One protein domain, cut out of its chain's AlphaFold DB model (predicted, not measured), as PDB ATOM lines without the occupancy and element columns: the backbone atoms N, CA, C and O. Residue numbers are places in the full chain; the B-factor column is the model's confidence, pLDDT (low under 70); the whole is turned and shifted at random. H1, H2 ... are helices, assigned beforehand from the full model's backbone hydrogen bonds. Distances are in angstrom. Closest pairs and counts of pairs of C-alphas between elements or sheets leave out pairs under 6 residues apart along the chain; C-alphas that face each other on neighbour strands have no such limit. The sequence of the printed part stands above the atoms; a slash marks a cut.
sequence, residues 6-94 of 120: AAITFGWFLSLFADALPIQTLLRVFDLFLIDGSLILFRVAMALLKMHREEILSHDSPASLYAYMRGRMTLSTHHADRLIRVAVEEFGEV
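Overview. This is residues 6 to 94 of the 120 residues of the protein "Rab-GAP TBC domain-containing protein" of Melampsora larici-populina (strain 98AG31 / pathotype 3-4-7) (UniProt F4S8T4). Three helices, H2, H3 and H6, cluster at one end of an elongated body, and the small pair H4 and H5 makes the other end. H3 runs from the cluster toward H4, while H1 lies along one side, near both H3 and H5. The printed part has 89 residues with six named helices, H1 to H6 in chain order, and no named strand; the class is all helix. It is compact, with a radius of gyration of the C-alphas of 12.5 A, and spans 39 by 24 by 24 A.

Arrangement. H1, residues 6 to 14, and H5, residues 62 to 71, only just touch, with 3 pairs of C-alphas within 8 A, the closest those of Ile 8 and Tyr 66 at 7.4 A. H2, residues 23 to 36, and H3, residues 39 to 51, form a helical hairpin at a steep tilt of 42 degrees; the closest C-alphas are those of Phe 33 and Ile 40, 5.9 A apart. H1 is close to H3 but not clearly touching. H4, residues 53 to 57, only just touches H5, with 3 such pairs. H6, residues 80 to 90, touches H3 about perpendicular, at 76 degrees, with the C-alphas of Arg 43 and Ala 87 closest at 4.8 A. H2 touches H6 with residues 24 to 29 alone, Thr 25 and Ala 80 having the closest C-alphas at 4.6 A. Every O i to N i+4 pair is within hydrogen-bond range in H3, H4, H5 and H6, but 3 of 5 in H1 and 9 of 10 in H2.

Along the chain. H1 begins at C-alpha 6 (-0.768, 20.154, -8.492). H2 measures 19.6 A, H3 18.7 A, H5 14.2 A and H6 15.1 A, ending at C-alpha 90 (0.744, 35.711, 7.916).

Size, cuts and confidence. The C-alphas of Ile 35 and Asp 60 are farthest apart, 39.4 A. The printed part has no cut and no long link. Residues 74 to 78 have pLDDT under 70.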
ATOM      1  N   ALA A   6      -0.536  19.532  -7.192       88.88
ATOM      2  CA  ALA A   6      -0.768  20.154  -8.492       88.88
ATOM      3  C   ALA A   6      -2.134  19.775  -9.088       88.88
ATOM      4  O   ALA A   6      -2.800  20.637  -9.652       88.88
ATOM      5  N   ALA A   7      -2.628  18.551  -8.871       87.00
ATOM      6  CA  ALA A   7      -3.936  18.108  -9.362       87.00
ATOM      7  C   ALA A   7      -5.129  18.865  -8.735       87.00
ATOM      8  O   ALA A   7      -6.272  18.731  -9.190       87.00
ATOM      9  N   ILE A   8      -4.883  19.652  -7.683       85.75
ATOM     10  CA  ILE A   8      -5.867  20.532  -7.043       85.75
ATOM     11  C   ILE A   8      -5.557  21.986  -7.374       85.75
ATOM     12  O   ILE A   8      -6.409  22.706  -7.893       85.75
ATOM     13  N   THR A   9      -4.332  22.419  -7.083       91.44
ATOM     14  CA  THR A   9      -3.952  23.829  -7.191       91.44
ATOM     15  C   THR A   9      -3.910  24.302  -8.639       91.44
ATOM     16  O   THR A   9      -4.144  25.483  -8.880       91.44
ATOM     17  N   PHE A  10      -3.718  23.405  -9.614       92.00
ATOM     18  CA  PHE A  10      -3.815  23.742 -11.034       92.00
ATOM     19  C   PHE A  10      -5.159  24.395 -11.375       92.00
ATOM     20  O   PHE A  10      -5.176  25.461 -11.983       92.00
ATOM     21  N   GLY A  11      -6.278  23.826 -10.913       91.38
ATOM     22  CA  GLY A  11      -7.606  24.406 -11.142       91.38
ATOM     23  C   GLY A  11      -7.783  25.770 -10.470       91.38
ATOM     24  O   GLY A  11      -8.397  26.670 -11.044       91.38
ATOM     25  N   TRP A  12      -7.194  25.957  -9.284       93.50
ATOM     26  CA  TRP A  12      -7.221  27.242  -8.583       93.50
ATOM     27  C   TRP A  12      -6.489  28.321  -9.376       93.50
ATOM     28  O   TRP A  12      -7.046  29.381  -9.629       93.50
ATOM     29  N   PHE A  13      -5.258  28.061  -9.813       94.81
ATOM     30  CA  PHE A  13      -4.485  29.057 -10.554       94.81
ATOM     31  C   PHE A  13      -5.016  29.279 -11.974       94.81
ATOM     32  O   PHE A  13      -5.021  30.420 -12.430       94.81
ATOM     33  N   LEU A  14      -5.512  28.235 -12.646       94.56
ATOM     34  CA  LEU A  14      -6.060  28.337 -14.002       94.56
ATOM     35  C   LEU A  14      -7.318  29.216 -14.056       94.56
ATOM     36  O   LEU A  14      -7.454  30.030 -14.962       94.56
ATOM     37  N   SER A  15      -8.211  29.076 -13.074       94.50
ATOM     38  CA  SER A  15      -9.452  29.861 -12.981       94.50
ATOM     39  C   SER A  15      -9.292  31.161 -12.185       94.50
ATOM     40  O   SER A  15     -10.279  31.846 -11.931       94.50
ATOM     41  N   LEU A  16      -8.078  31.495 -11.730       95.50
ATOM     42  CA  LEU A  16      -7.842  32.566 -10.750       95.50
ATOM     43  C   LEU A  16      -8.759  32.434  -9.516       95.50
ATOM     44  O   LEU A  16      -9.253  33.418  -8.987       95.50
ATOM     45  N   PHE A  17      -8.985  31.210  -9.047       93.69
ATOM     46  CA  PHE A  17      -9.881  30.840  -7.950       93.69
ATOM     47  C   PHE A  17     -11.377  31.037  -8.223       93.69
ATOM     48  O   PHE A  17     -12.173  30.821  -7.309       93.69
ATOM     49  N   ALA A  18     -11.790  31.380  -9.447       92.38
ATOM     50  CA  ALA A  18     -13.199  31.604  -9.766       92.38
ATOM     51  C   ALA A  18     -14.074  30.362  -9.533       92.38
ATOM     52  O   ALA A  18     -15.185  30.482  -9.026       92.38
ATOM     53  N   ASP A  19     -13.530  29.173  -9.806       88.50
ATOM     54  CA  ASP A  19     -14.219  27.896  -9.569       88.50
ATOM     55  C   ASP A  19     -13.985  27.346  -8.149       88.50
ATOM     56  O   ASP A  19     -14.533  26.309  -7.772       88.50
ATOM     57  N   ALA A  20     -13.140  28.013  -7.358       87.56
ATOM     58  CA  ALA A  20     -12.661  27.533  -6.064       87.56
ATOM     59  C   ALA A  20     -13.104  28.395  -4.879       87.56
ATOM     60  O   ALA A  20     -12.836  28.030  -3.740       87.56
ATOM     61  N   LEU A  21     -13.728  29.550  -5.095       90.44
ATOM     62  CA  LEU A  21     -14.155  30.433  -4.015       90.44
ATOM     63  C   LEU A  21     -15.583  30.916  -4.258       90.44
ATOM     64  O   LEU A  21     -15.959  31.168  -5.404       90.44
ATOM     65  N   PRO A  22     -16.388  31.129  -3.200       89.94
ATOM     66  CA  PRO A  22     -17.688  31.756  -3.357       89.94
ATOM     67  C   PRO A  22     -17.488  33.186  -3.865       89.94
ATOM     68  O   PRO A  22     -16.533  33.857  -3.466       89.94
ATOM     69  N   ILE A  23     -18.418  33.676  -4.688       90.25
ATOM     70  CA  ILE A  23     -18.279  34.961  -5.392       90.25
ATOM     71  C   ILE A  23     -17.890  36.129  -4.471       90.25
ATOM     72  O   ILE A  23     -17.050  36.944  -4.830       90.25
ATOM     73  N   GLN A  24     -18.430  36.185  -3.250       89.12
ATOM     74  CA  GLN A  24     -18.107  37.244  -2.289       89.12
ATOM     75  C   GLN A  24     -16.626  37.230  -1.882       89.12
ATOM     76  O   GLN A  24     -15.987  38.277  -1.854       89.12
ATOM     77  N   THR A  25     -16.062  36.051  -1.612       91.62
ATOM     78  CA  THR A  25     -14.638  35.890  -1.293       91.62
ATOM     79  C   THR A  25     -13.769  36.141  -2.520       91.62
ATOM     80  O   THR A  25     -12.748  36.819  -2.417       91.62
ATOM     81  N   LEU A  26     -14.190  35.631  -3.682       93.62
ATOM     82  CA  LEU A  26     -13.484  35.812  -4.948       93.62
ATOM     83  C   LEU A  26     -13.291  37.294  -5.277       93.62
ATOM     84  O   LEU A  26     -12.180  37.701  -5.596       93.62
ATOM     85  N   LEU A  27     -14.340  38.110  -5.138       94.25
ATOM     86  CA  LEU A  27     -14.265  39.545  -5.420       94.25
ATOM     87  C   LEU A  27     -13.234  40.254  -4.529       94.25
ATOM     88  O   LEU A  27     -12.471  41.075  -5.026       94.25
ATOM     89  N   ARG A  28     -13.117  39.876  -3.250       93.75
ATOM     90  CA  ARG A  28     -12.092  40.428  -2.340       93.75
ATOM     91  C   ARG A  28     -10.676  40.011  -2.731       93.75
ATOM     92  O   ARG A  28      -9.743  40.803  -2.617       93.75
ATOM     93  N   VAL A  29     -10.503  38.773  -3.197       95.19
ATOM     94  CA  VAL A  29      -9.226  38.310  -3.762       95.19
ATOM     95  C   VAL A  29      -8.905  39.081  -5.043       95.19
ATOM     96  O   VAL A  29      -7.752  39.455  -5.252       95.19
ATOM     97  N   PHE A  30      -9.911  39.365  -5.870       96.88
ATOM     98  CA  PHE A  30      -9.756  40.112  -7.116       96.88
ATOM     99  C   PHE A  30      -9.418  41.583  -6.889       96.88
ATOM    100  O   PHE A  30      -8.549  42.088  -7.593       96.88
ATOM    101  N   ASP A  31      -9.993  42.234  -5.874       96.12
ATOM    102  CA  ASP A  31      -9.598  43.589  -5.468       96.12
ATOM    103  C   ASP A  31      -8.077  43.666  -5.254       96.12
ATOM    104  O   ASP A  31      -7.395  44.527  -5.806       96.12
ATOM    105  N   LEU A  32      -7.521  42.713  -4.499       95.44
ATOM    106  CA  LEU A  32      -6.086  42.653  -4.223       95.44
ATOM    107  C   LEU A  32      -5.270  42.194  -5.431       95.44
ATOM    108  O   LEU A  32      -4.156  42.662  -5.626       95.44
ATOM    109  N   PHE A  33      -5.802  41.293  -6.256       96.88
ATOM    110  CA  PHE A  33      -5.118  40.835  -7.465       96.88
ATOM    111  C   PHE A  33      -4.950  41.968  -8.476       96.88
ATOM    112  O   PHE A  33      -3.905  42.069  -9.112       96.88
ATOM    113  N   LEU A  34      -5.943  42.848  -8.595       96.69
ATOM    114  CA  LEU A  34      -5.870  44.019  -9.464       96.69
ATOM    115  C   LEU A  34      -4.867  45.069  -8.953       96.69
ATOM    116  O   LEU A  34      -4.333  45.826  -9.759       96.69
ATOM    117  N   ILE A  35      -4.580  45.094  -7.645       93.62
ATOM    118  CA  ILE A  35      -3.626  46.024  -7.014       93.62
ATOM    119  C   ILE A  35      -2.197  45.449  -6.998       93.62
ATOM    120  O   ILE A  35      -1.265  46.085  -7.487       93.62
ATOM    121  N   ASP A  36      -2.019  44.243  -6.453       90.31
ATOM    122  CA  ASP A  36      -0.714  43.613  -6.183       90.31
ATOM    123  C   ASP A  36      -0.282  42.607  -7.270       90.31
ATOM    124  O   ASP A  36       0.823  42.047  -7.235       90.31
ATOM    125  N   GLY A  37      -1.159  42.331  -8.238       93.50
ATOM    126  CA  GLY A  37      -0.950  41.337  -9.283       93.50
ATOM    127  C   GLY A  37      -1.014  39.893  -8.774       93.50
ATOM    128  O   GLY A  37      -1.542  39.572  -7.710       93.50
ATOM    129  N   SER A  38      -0.415  38.979  -9.543       94.19
ATOM    130  CA  SER A  38      -0.475  37.524  -9.291       94.19
ATOM    131  C   SER A  38       0.154  37.040  -7.977       94.19
ATOM    132  O   SER A  38      -0.023  35.875  -7.624       94.19
ATOM    133  N   LEU A  39       0.860  37.899  -7.233       95.38
ATOM    134  CA  LEU A  39       1.439  37.548  -5.935       95.38
ATOM    135  C   LEU A  39       0.364  37.124  -4.928       95.38
ATOM    136  O   LEU A  39       0.556  36.147  -4.202       95.38
ATOM    137  N   ILE A  40      -0.763  37.844  -4.890       96.19
ATOM    138  CA  ILE A  40      -1.807  37.576  -3.899       96.19
ATOM    139  C   ILE A  40      -2.391  36.170  -4.054       96.19
ATOM    140  O   ILE A  40      -2.723  35.536  -3.059       96.19
ATOM    141  N   LEU A  41      -2.431  35.639  -5.279       96.25
ATOM    142  CA  LEU A  41      -2.969  34.311  -5.572       96.25
ATOM    143  C   LEU A  41      -2.191  33.211  -4.836       96.25
ATOM    144  O   LEU A  41      -2.790  32.281  -4.304       96.25
ATOM    145  N   PHE A  42      -0.864  33.348  -4.726       96.19
ATOM    146  CA  PHE A  42      -0.047  32.419  -3.940       96.19
ATOM    147  C   PHE A  42      -0.335  32.538  -2.445       96.19
ATOM    148  O   PHE A  42      -0.486  31.526  -1.765       96.19
ATOM    149  N   ARG A  43      -0.437  33.768  -1.929       96.25
ATOM    150  CA  ARG A  43      -0.752  34.008  -0.513       96.25
ATOM    151  C   ARG A  43      -2.123  33.450  -0.139       96.25
ATOM    152  O   ARG A  43      -2.253  32.830   0.909       96.25
ATOM    153  N   VAL A  44      -3.111  33.600  -1.019       95.31
ATOM    154  CA  VAL A  44      -4.452  33.020  -0.872       95.31
ATOM    155  C   VAL A  44      -4.398  31.494  -0.894       95.31
ATOM    156  O   VAL A  44      -4.975  30.871  -0.007       95.31
ATOM    157  N   ALA A  45      -3.656  30.883  -1.828       94.62
ATOM    158  CA  ALA A  45      -3.472  29.429  -1.861       94.62
ATOM    159  C   ALA A  45      -2.912  28.895  -0.530       94.62
ATOM    160  O   ALA A  45      -3.445  27.946   0.045       94.62
ATOM    161  N   MET A  46      -1.853  29.528  -0.015       94.75
ATOM    162  CA  MET A  46      -1.216  29.132   1.244       94.75
ATOM    163  C   MET A  46      -2.119  29.376   2.456       94.75
ATOM    164  O   MET A  46      -2.186  28.531   3.347       94.75
ATOM    165  N   ALA A  47      -2.852  30.491   2.476       94.44
ATOM    166  CA  ALA A  47      -3.819  30.796   3.523       94.44
ATOM    167  C   ALA A  47      -4.959  29.774   3.568       94.44
ATOM    168  O   ALA A  47      -5.278  29.283   4.649       94.44
ATOM    169  N   LEU A  48      -5.506  29.381   2.413       92.25
ATOM    170  CA  LEU A  48      -6.512  28.322   2.322       92.25
ATOM    171  C   LEU A  48      -5.980  27.001   2.891       92.25
ATOM    172  O   LEU A  48      -6.606  26.415   3.773       92.25
ATOM    173  N   LEU A  49      -4.800  26.557   2.445       92.25
ATOM    174  CA  LEU A  49      -4.177  25.326   2.949       92.25
ATOM    175  C   LEU A  49      -3.935  25.391   4.463       92.25
ATOM    176  O   LEU A  49      -4.212  24.430   5.176       92.25
ATOM    177  N   LYS A  50      -3.474  26.537   4.975       92.81
ATOM    178  CA  LYS A  50      -3.248  26.744   6.408       92.81
ATOM    179  C   LYS A  50      -4.545  26.696   7.211       92.81
ATOM    180  O   LYS A  50      -4.596  26.047   8.253       92.81
ATOM    181  N   MET A  51      -5.590  27.375   6.746       91.19
ATOM    182  CA  MET A  51      -6.877  27.453   7.443       91.19
ATOM    183  C   MET A  51      -7.568  26.094   7.560       91.19
ATOM    184  O   MET A  51      -8.313  25.890   8.515       91.19
ATOM    185  N   HIS A  52      -7.295  25.186   6.624       90.50
ATOM    186  CA  HIS A  52      -7.848  23.834   6.580       90.50
ATOM    187  C   HIS A  52      -6.830  22.755   6.971       90.50
ATOM    188  O   HIS A  52      -7.086  21.578   6.749       90.50
ATOM    189  N   ARG A  53      -5.686  23.128   7.564       91.88
ATOM    190  CA  ARG A  53      -4.585  22.204   7.873       91.88
ATOM    191  C   ARG A  53      -5.040  20.970   8.653       91.88
ATOM    192  O   ARG A  53      -4.705  19.863   8.253       91.88
ATOM    193  N   GLU A  54      -5.772  21.159   9.747       92.44
ATOM    194  CA  GLU A  54      -6.192  20.048  10.616       92.44
ATOM    195  C   GLU A  54      -7.108  19.067   9.877       92.44
ATOM    196  O   GLU A  54      -6.904  17.862   9.943       92.44
ATOM    197  N   GLU A  55      -8.048  19.590   9.090       90.81
ATOM    198  CA  GLU A  55      -8.940  18.782   8.254       90.81
ATOM    199  C   GLU A  55      -8.169  18.081   7.131       90.81
ATOM    200  O   GLU A  55      -8.370  16.903   6.886       90.81
ATOM    201  N   ILE A  56      -7.231  18.756   6.465       90.81
ATOM    202  CA  ILE A  56      -6.382  18.134   5.436       90.81
ATOM    203  C   ILE A  56      -5.595  16.952   6.023       90.81
ATOM    204  O   ILE A  56      -5.480  15.911   5.379       90.81
ATOM    205  N   LEU A  57      -5.076  17.103   7.243       91.69
ATOM    206  CA  LEU A  57      -4.292  16.075   7.928       91.69
ATOM    207  C   LEU A  57      -5.142  14.946   8.525       91.69
ATOM    208  O   LEU A  57      -4.586  13.894   8.822       91.69
ATOM    209  N   SER A  58      -6.454  15.131   8.688       93.56
ATOM    210  CA  SER A  58      -7.349  14.109   9.242       93.56
ATOM    211  C   SER A  58      -7.847  13.087   8.211       93.56
ATOM    212  O   SER A  58      -8.619  12.201   8.567       93.56
ATOM    213  N   HIS A  59      -7.484  13.230   6.932       91.56
ATOM    214  CA  HIS A  59      -7.914  12.326   5.864       91.56
ATOM    215  C   HIS A  59      -6.863  11.242   5.597       91.56
ATOM    216  O   HIS A  59      -5.723  11.540   5.249       91.56
ATOM    217  N   ASP A  60      -7.284   9.976   5.657       89.31
ATOM    218  CA  ASP A  60      -6.385   8.816   5.528       89.31
ATOM    219  C   ASP A  60      -6.235   8.295   4.086       89.31
ATOM    220  O   ASP A  60      -5.462   7.370   3.824       89.31
ATOM    221  N   SER A  61      -6.976   8.862   3.124       90.44
ATOM    222  CA  SER A  61      -6.870   8.483   1.709       90.44
ATOM    223  C   SER A  61      -6.825   9.694   0.769       90.44
ATOM    224  O   SER A  61      -7.589  10.647   0.968       90.44
ATOM    225  N   PRO A  62      -6.027   9.644  -0.321       88.50
ATOM    226  CA  PRO A  62      -5.987  10.716  -1.315       88.50
ATOM    227  C   PRO A  62      -7.365  11.043  -1.893       88.50
ATOM    228  O   PRO A  62      -7.713  12.209  -2.020       88.50
ATOM    229  N   ALA A  63      -8.188  10.028  -2.185       89.44
ATOM    230  CA  ALA A  63      -9.534  10.225  -2.727       89.44
ATOM    231  C   ALA A  63     -10.419  11.063  -1.790       89.44
ATOM    232  O   ALA A  63     -11.095  11.992  -2.238       89.44
ATOM    233  N   SER A  64     -10.372  10.769  -0.487       91.06
ATOM    234  CA  SER A  64     -11.127  11.516   0.523       91.06
ATOM    235  C   SER A  64     -10.628  12.958   0.668       91.06
ATOM    236  O   SER A  64     -11.437  13.885   0.695       91.06
ATOM    237  N   LEU A  65      -9.308  13.165   0.633       90.88
ATOM    238  CA  LEU A  65      -8.700  14.493   0.668       90.88
ATOM    239  C   LEU A  65      -9.068  15.321  -0.574       90.88
ATOM    240  O   LEU A  65      -9.475  16.474  -0.452       90.88
ATOM    241  N   TYR A  66      -8.982  14.736  -1.773       88.88
ATOM    242  CA  TYR A  66      -9.361  15.413  -3.015       88.88
ATOM    243  C   TYR A  66     -10.838  15.816  -3.016       88.88
ATOM    244  O   TYR A  66     -11.165  16.931  -3.428       88.88
ATOM    245  N   ALA A  67     -11.728  14.944  -2.533       88.56
ATOM    246  CA  ALA A  67     -13.150  15.253  -2.407       88.56
ATOM    247  C   ALA A  67     -13.397  16.415  -1.427       88.56
ATOM    248  O   ALA A  67     -14.162  17.333  -1.733       88.56
ATOM    249  N   TYR A  68     -12.703  16.424  -0.285       89.38
ATOM    250  CA  TYR A  68     -12.778  17.514   0.685       89.38
ATOM    251  C   TYR A  68     -12.302  18.849   0.094       89.38
ATOM    252  O   TYR A  68     -13.015  19.853   0.173       89.38
ATOM    253  N   MET A  69     -11.123  18.854  -0.535       86.50
ATOM    254  CA  MET A  69     -10.494  20.065  -1.068       86.50
ATOM    255  C   MET A  69     -11.239  20.650  -2.273       86.50
ATOM    256  O   MET A  69     -11.232  21.863  -2.450       86.50
ATOM    257  N   ARG A  70     -11.900  19.820  -3.094       82.88
ATOM    258  CA  ARG A  70     -12.717  20.296  -4.226       82.88
ATOM    259  C   ARG A  70     -14.101  20.801  -3.811       82.88
ATOM    260  O   ARG A  70     -14.674  21.605  -4.538       82.88
ATOM    261  N   GLY A  71     -14.641  20.334  -2.682       81.38
ATOM    262  CA  GLY A  71     -15.992  20.681  -2.231       81.38
ATOM    263  C   GLY A  71     -16.036  21.562  -0.982       81.38
ATOM    264  O   GLY A  71     -16.426  22.722  -1.024       81.38
ATOM    265  N   ARG A  72     -15.703  20.994   0.179       73.06
ATOM    266  CA  ARG A  72     -15.966  21.608   1.497       73.06
ATOM    267  C   ARG A  72     -15.038  22.782   1.800       73.06
ATOM    268  O   ARG A  72     -15.464  23.749   2.425       73.06
ATOM    269  N   MET A  73     -13.789  22.693   1.354       74.94
ATOM    270  CA  MET A  73     -12.763  23.715   1.573       74.94
ATOM    271  C   MET A  73     -13.065  25.035   0.843       74.94
ATOM    272  O   MET A  73     -12.732  26.111   1.329       74.94
ATOM    273  N   THR A  74     -13.726  24.951  -0.309       67.06
ATOM    274  CA  THR A  74     -13.917  26.042  -1.275       67.06
ATOM    275  C   THR A  74     -15.282  26.730  -1.176       67.06
ATOM    276  O   THR A  74     -15.463  27.803  -1.737       67.06
ATOM    277  N   LEU A  75     -16.249  26.161  -0.445       66.56
ATOM    278  CA  LEU A  75     -17.645  26.635  -0.416       66.56
ATOM    279  C   LEU A  75     -18.067  27.359   0.878       66.56
ATOM    280  O   LEU A  75     -19.225  27.759   1.000       66.56
ATOM    281  N   SER A  76     -17.174  27.548   1.856       63.22
ATOM    282  CA  SER A  76     -17.548  28.200   3.123       63.22
ATOM    283  C   SER A  76     -17.671  29.722   2.966       63.22
ATOM    284  O   SER A  76     -16.684  30.440   2.796       63.22
ATOM    285  N   THR A  77     -18.903  30.228   3.055       53.34
ATOM    286  CA  THR A  77     -19.288  31.643   2.896       53.34
ATOM    287  C   THR A  77     -18.848  32.557   4.048       53.34
ATOM    288  O   THR A  77     -18.960  33.774   3.937       53.34
ATOM    289  N   HIS A  78     -18.310  32.016   5.147       62.66
ATOM    290  CA  HIS A  78     -18.040  32.772   6.382       62.66
ATOM    291  C   HIS A  78     -16.577  33.183   6.584       62.66
ATOM    292  O   HIS A  78     -16.181  33.558   7.690       62.66
ATOM    293  N   HIS A  79     -15.736  33.069   5.555       75.19
ATOM    294  CA  HIS A  79     -14.287  33.156   5.742       75.19
ATOM    295  C   HIS A  79     -13.567  34.160   4.845       75.19
ATOM    296  O   HIS A  79     -12.343  34.160   4.869       75.19
ATOM    297  N   ALA A  80     -14.262  35.038   4.111       86.12
ATOM    298  CA  ALA A  80     -13.605  36.005   3.226       86.12
ATOM    299  C   ALA A  80     -12.596  36.891   3.979       86.12
ATOM    300  O   ALA A  80     -11.406  36.862   3.676       86.12
ATOM    301  N   ASP A  81     -13.038  37.597   5.023       89.88
ATOM    302  CA  ASP A  81     -12.162  38.488   5.795       89.88
ATOM    303  C   ASP A  81     -11.033  37.725   6.486       89.88
ATOM    304  O   ASP A  81      -9.884  38.162   6.481       89.88
ATOM    305  N   ARG A  82     -11.337  36.543   7.036       91.12
ATOM    306  CA  ARG A  82     -10.329  35.688   7.670       91.12
ATOM    307  C   ARG A  82      -9.286  35.218   6.657       91.12
ATOM    308  O   ARG A  82      -8.102  35.256   6.967       91.12
ATOM    309  N   LEU A  83      -9.708  34.804   5.465       92.50
ATOM    310  CA  LEU A  83      -8.821  34.358   4.397       92.50
ATOM    311  C   LEU A  83      -7.890  35.481   3.957       92.50
ATOM    312  O   LEU A  83      -6.677  35.283   3.915       92.50
ATOM    313  N   ILE A  84      -8.447  36.660   3.673       93.69
ATOM    314  CA  ILE A  84      -7.658  37.825   3.274       93.69
ATOM    315  C   ILE A  84      -6.677  38.212   4.379       93.69
ATOM    316  O   ILE A  84      -5.499  38.436   4.102       93.69
ATOM    317  N   ARG A  85      -7.127  38.218   5.635       94.81
ATOM    318  CA  ARG A  85      -6.277  38.517   6.784       94.81
ATOM    319  C   ARG A  85      -5.097  37.554   6.885       94.81
ATOM    320  O   ARG A  85      -3.962  38.009   6.941       94.81
ATOM    321  N   VAL A  86      -5.340  36.243   6.851       95.12
ATOM    322  CA  VAL A  86      -4.268  35.234   6.905       95.12
ATOM    323  C   VAL A  86      -3.327  35.387   5.704       95.12
ATOM    324  O   VAL A  86      -2.109  35.357   5.868       95.12
ATOM    325  N   ALA A  87      -3.861  35.613   4.501       95.44
ATOM    326  CA  ALA A  87      -3.056  35.806   3.296       95.44
ATOM    327  C   ALA A  87      -2.135  37.036   3.387       95.44
ATOM    328  O   ALA A  87      -0.984  36.976   2.956       95.44
ATOM    329  N   VAL A  88      -2.615  38.151   3.938       93.94
ATOM    330  CA  VAL A  88      -1.856  39.410   3.986       93.94
ATOM    331  C   VAL A  88      -0.950  39.495   5.215       93.94
ATOM    332  O   VAL A  88       0.210  39.875   5.072       93.94
ATOM    333  N   GLU A  89      -1.448  39.137   6.400       95.00
ATOM    334  CA  GLU A  89      -0.706  39.258   7.661       95.00
ATOM    335  C   GLU A  89       0.304  38.121   7.829       95.00
ATOM    336  O   GLU A  89       1.475  38.373   8.100       95.00
ATOM    337  N   GLU A  90      -0.115  36.868   7.631       95.19
ATOM    338  CA  GLU A  90       0.744  35.711   7.916       95.19
ATOM    339  C   GLU A  90       1.623  35.312   6.728       95.19
ATOM    340  O   GLU A  90       2.721  34.795   6.918       95.19
ATOM    341  N   PHE A  91       1.172  35.573   5.497       95.38
ATOM    342  CA  PHE A  91       1.940  35.305   4.276       95.38
ATOM    343  C   PHE A  91       2.457  36.583   3.597       95.38
ATOM    344  O   PHE A  91       2.920  36.554   2.453       95.38
ATOM    345  N   GLY A  92       2.454  37.712   4.314       91.00
ATOM    346  CA  GLY A  92       2.962  39.001   3.837       91.00
ATOM    347  C   GLY A  92       4.461  39.011   3.518       91.00
ATOM    348  O   GLY A  92       4.932  39.839   2.727       91.00
ATOM    349  N   GLU A  93       5.228  38.081   4.087       91.12
ATOM    350  CA  GLU A  93       6.656  37.895   3.798       91.12
ATOM    351  C   GLU A  93       6.914  37.315   2.408       91.12
ATOM    352  O   GLU A  93       7.974  37.549   1.836       91.12
ATOM    353  N   VAL A  94       5.930  36.640   1.809       93.75
ATOM    354  CA  VAL A  94       6.042  36.116   0.447       93.75
ATOM    355  C   VAL A  94       6.056  37.309  -0.499       93.75
ATOM    356  O   VAL A  94       5.038  37.980  -0.678       93.75
TER     357      VAL A  94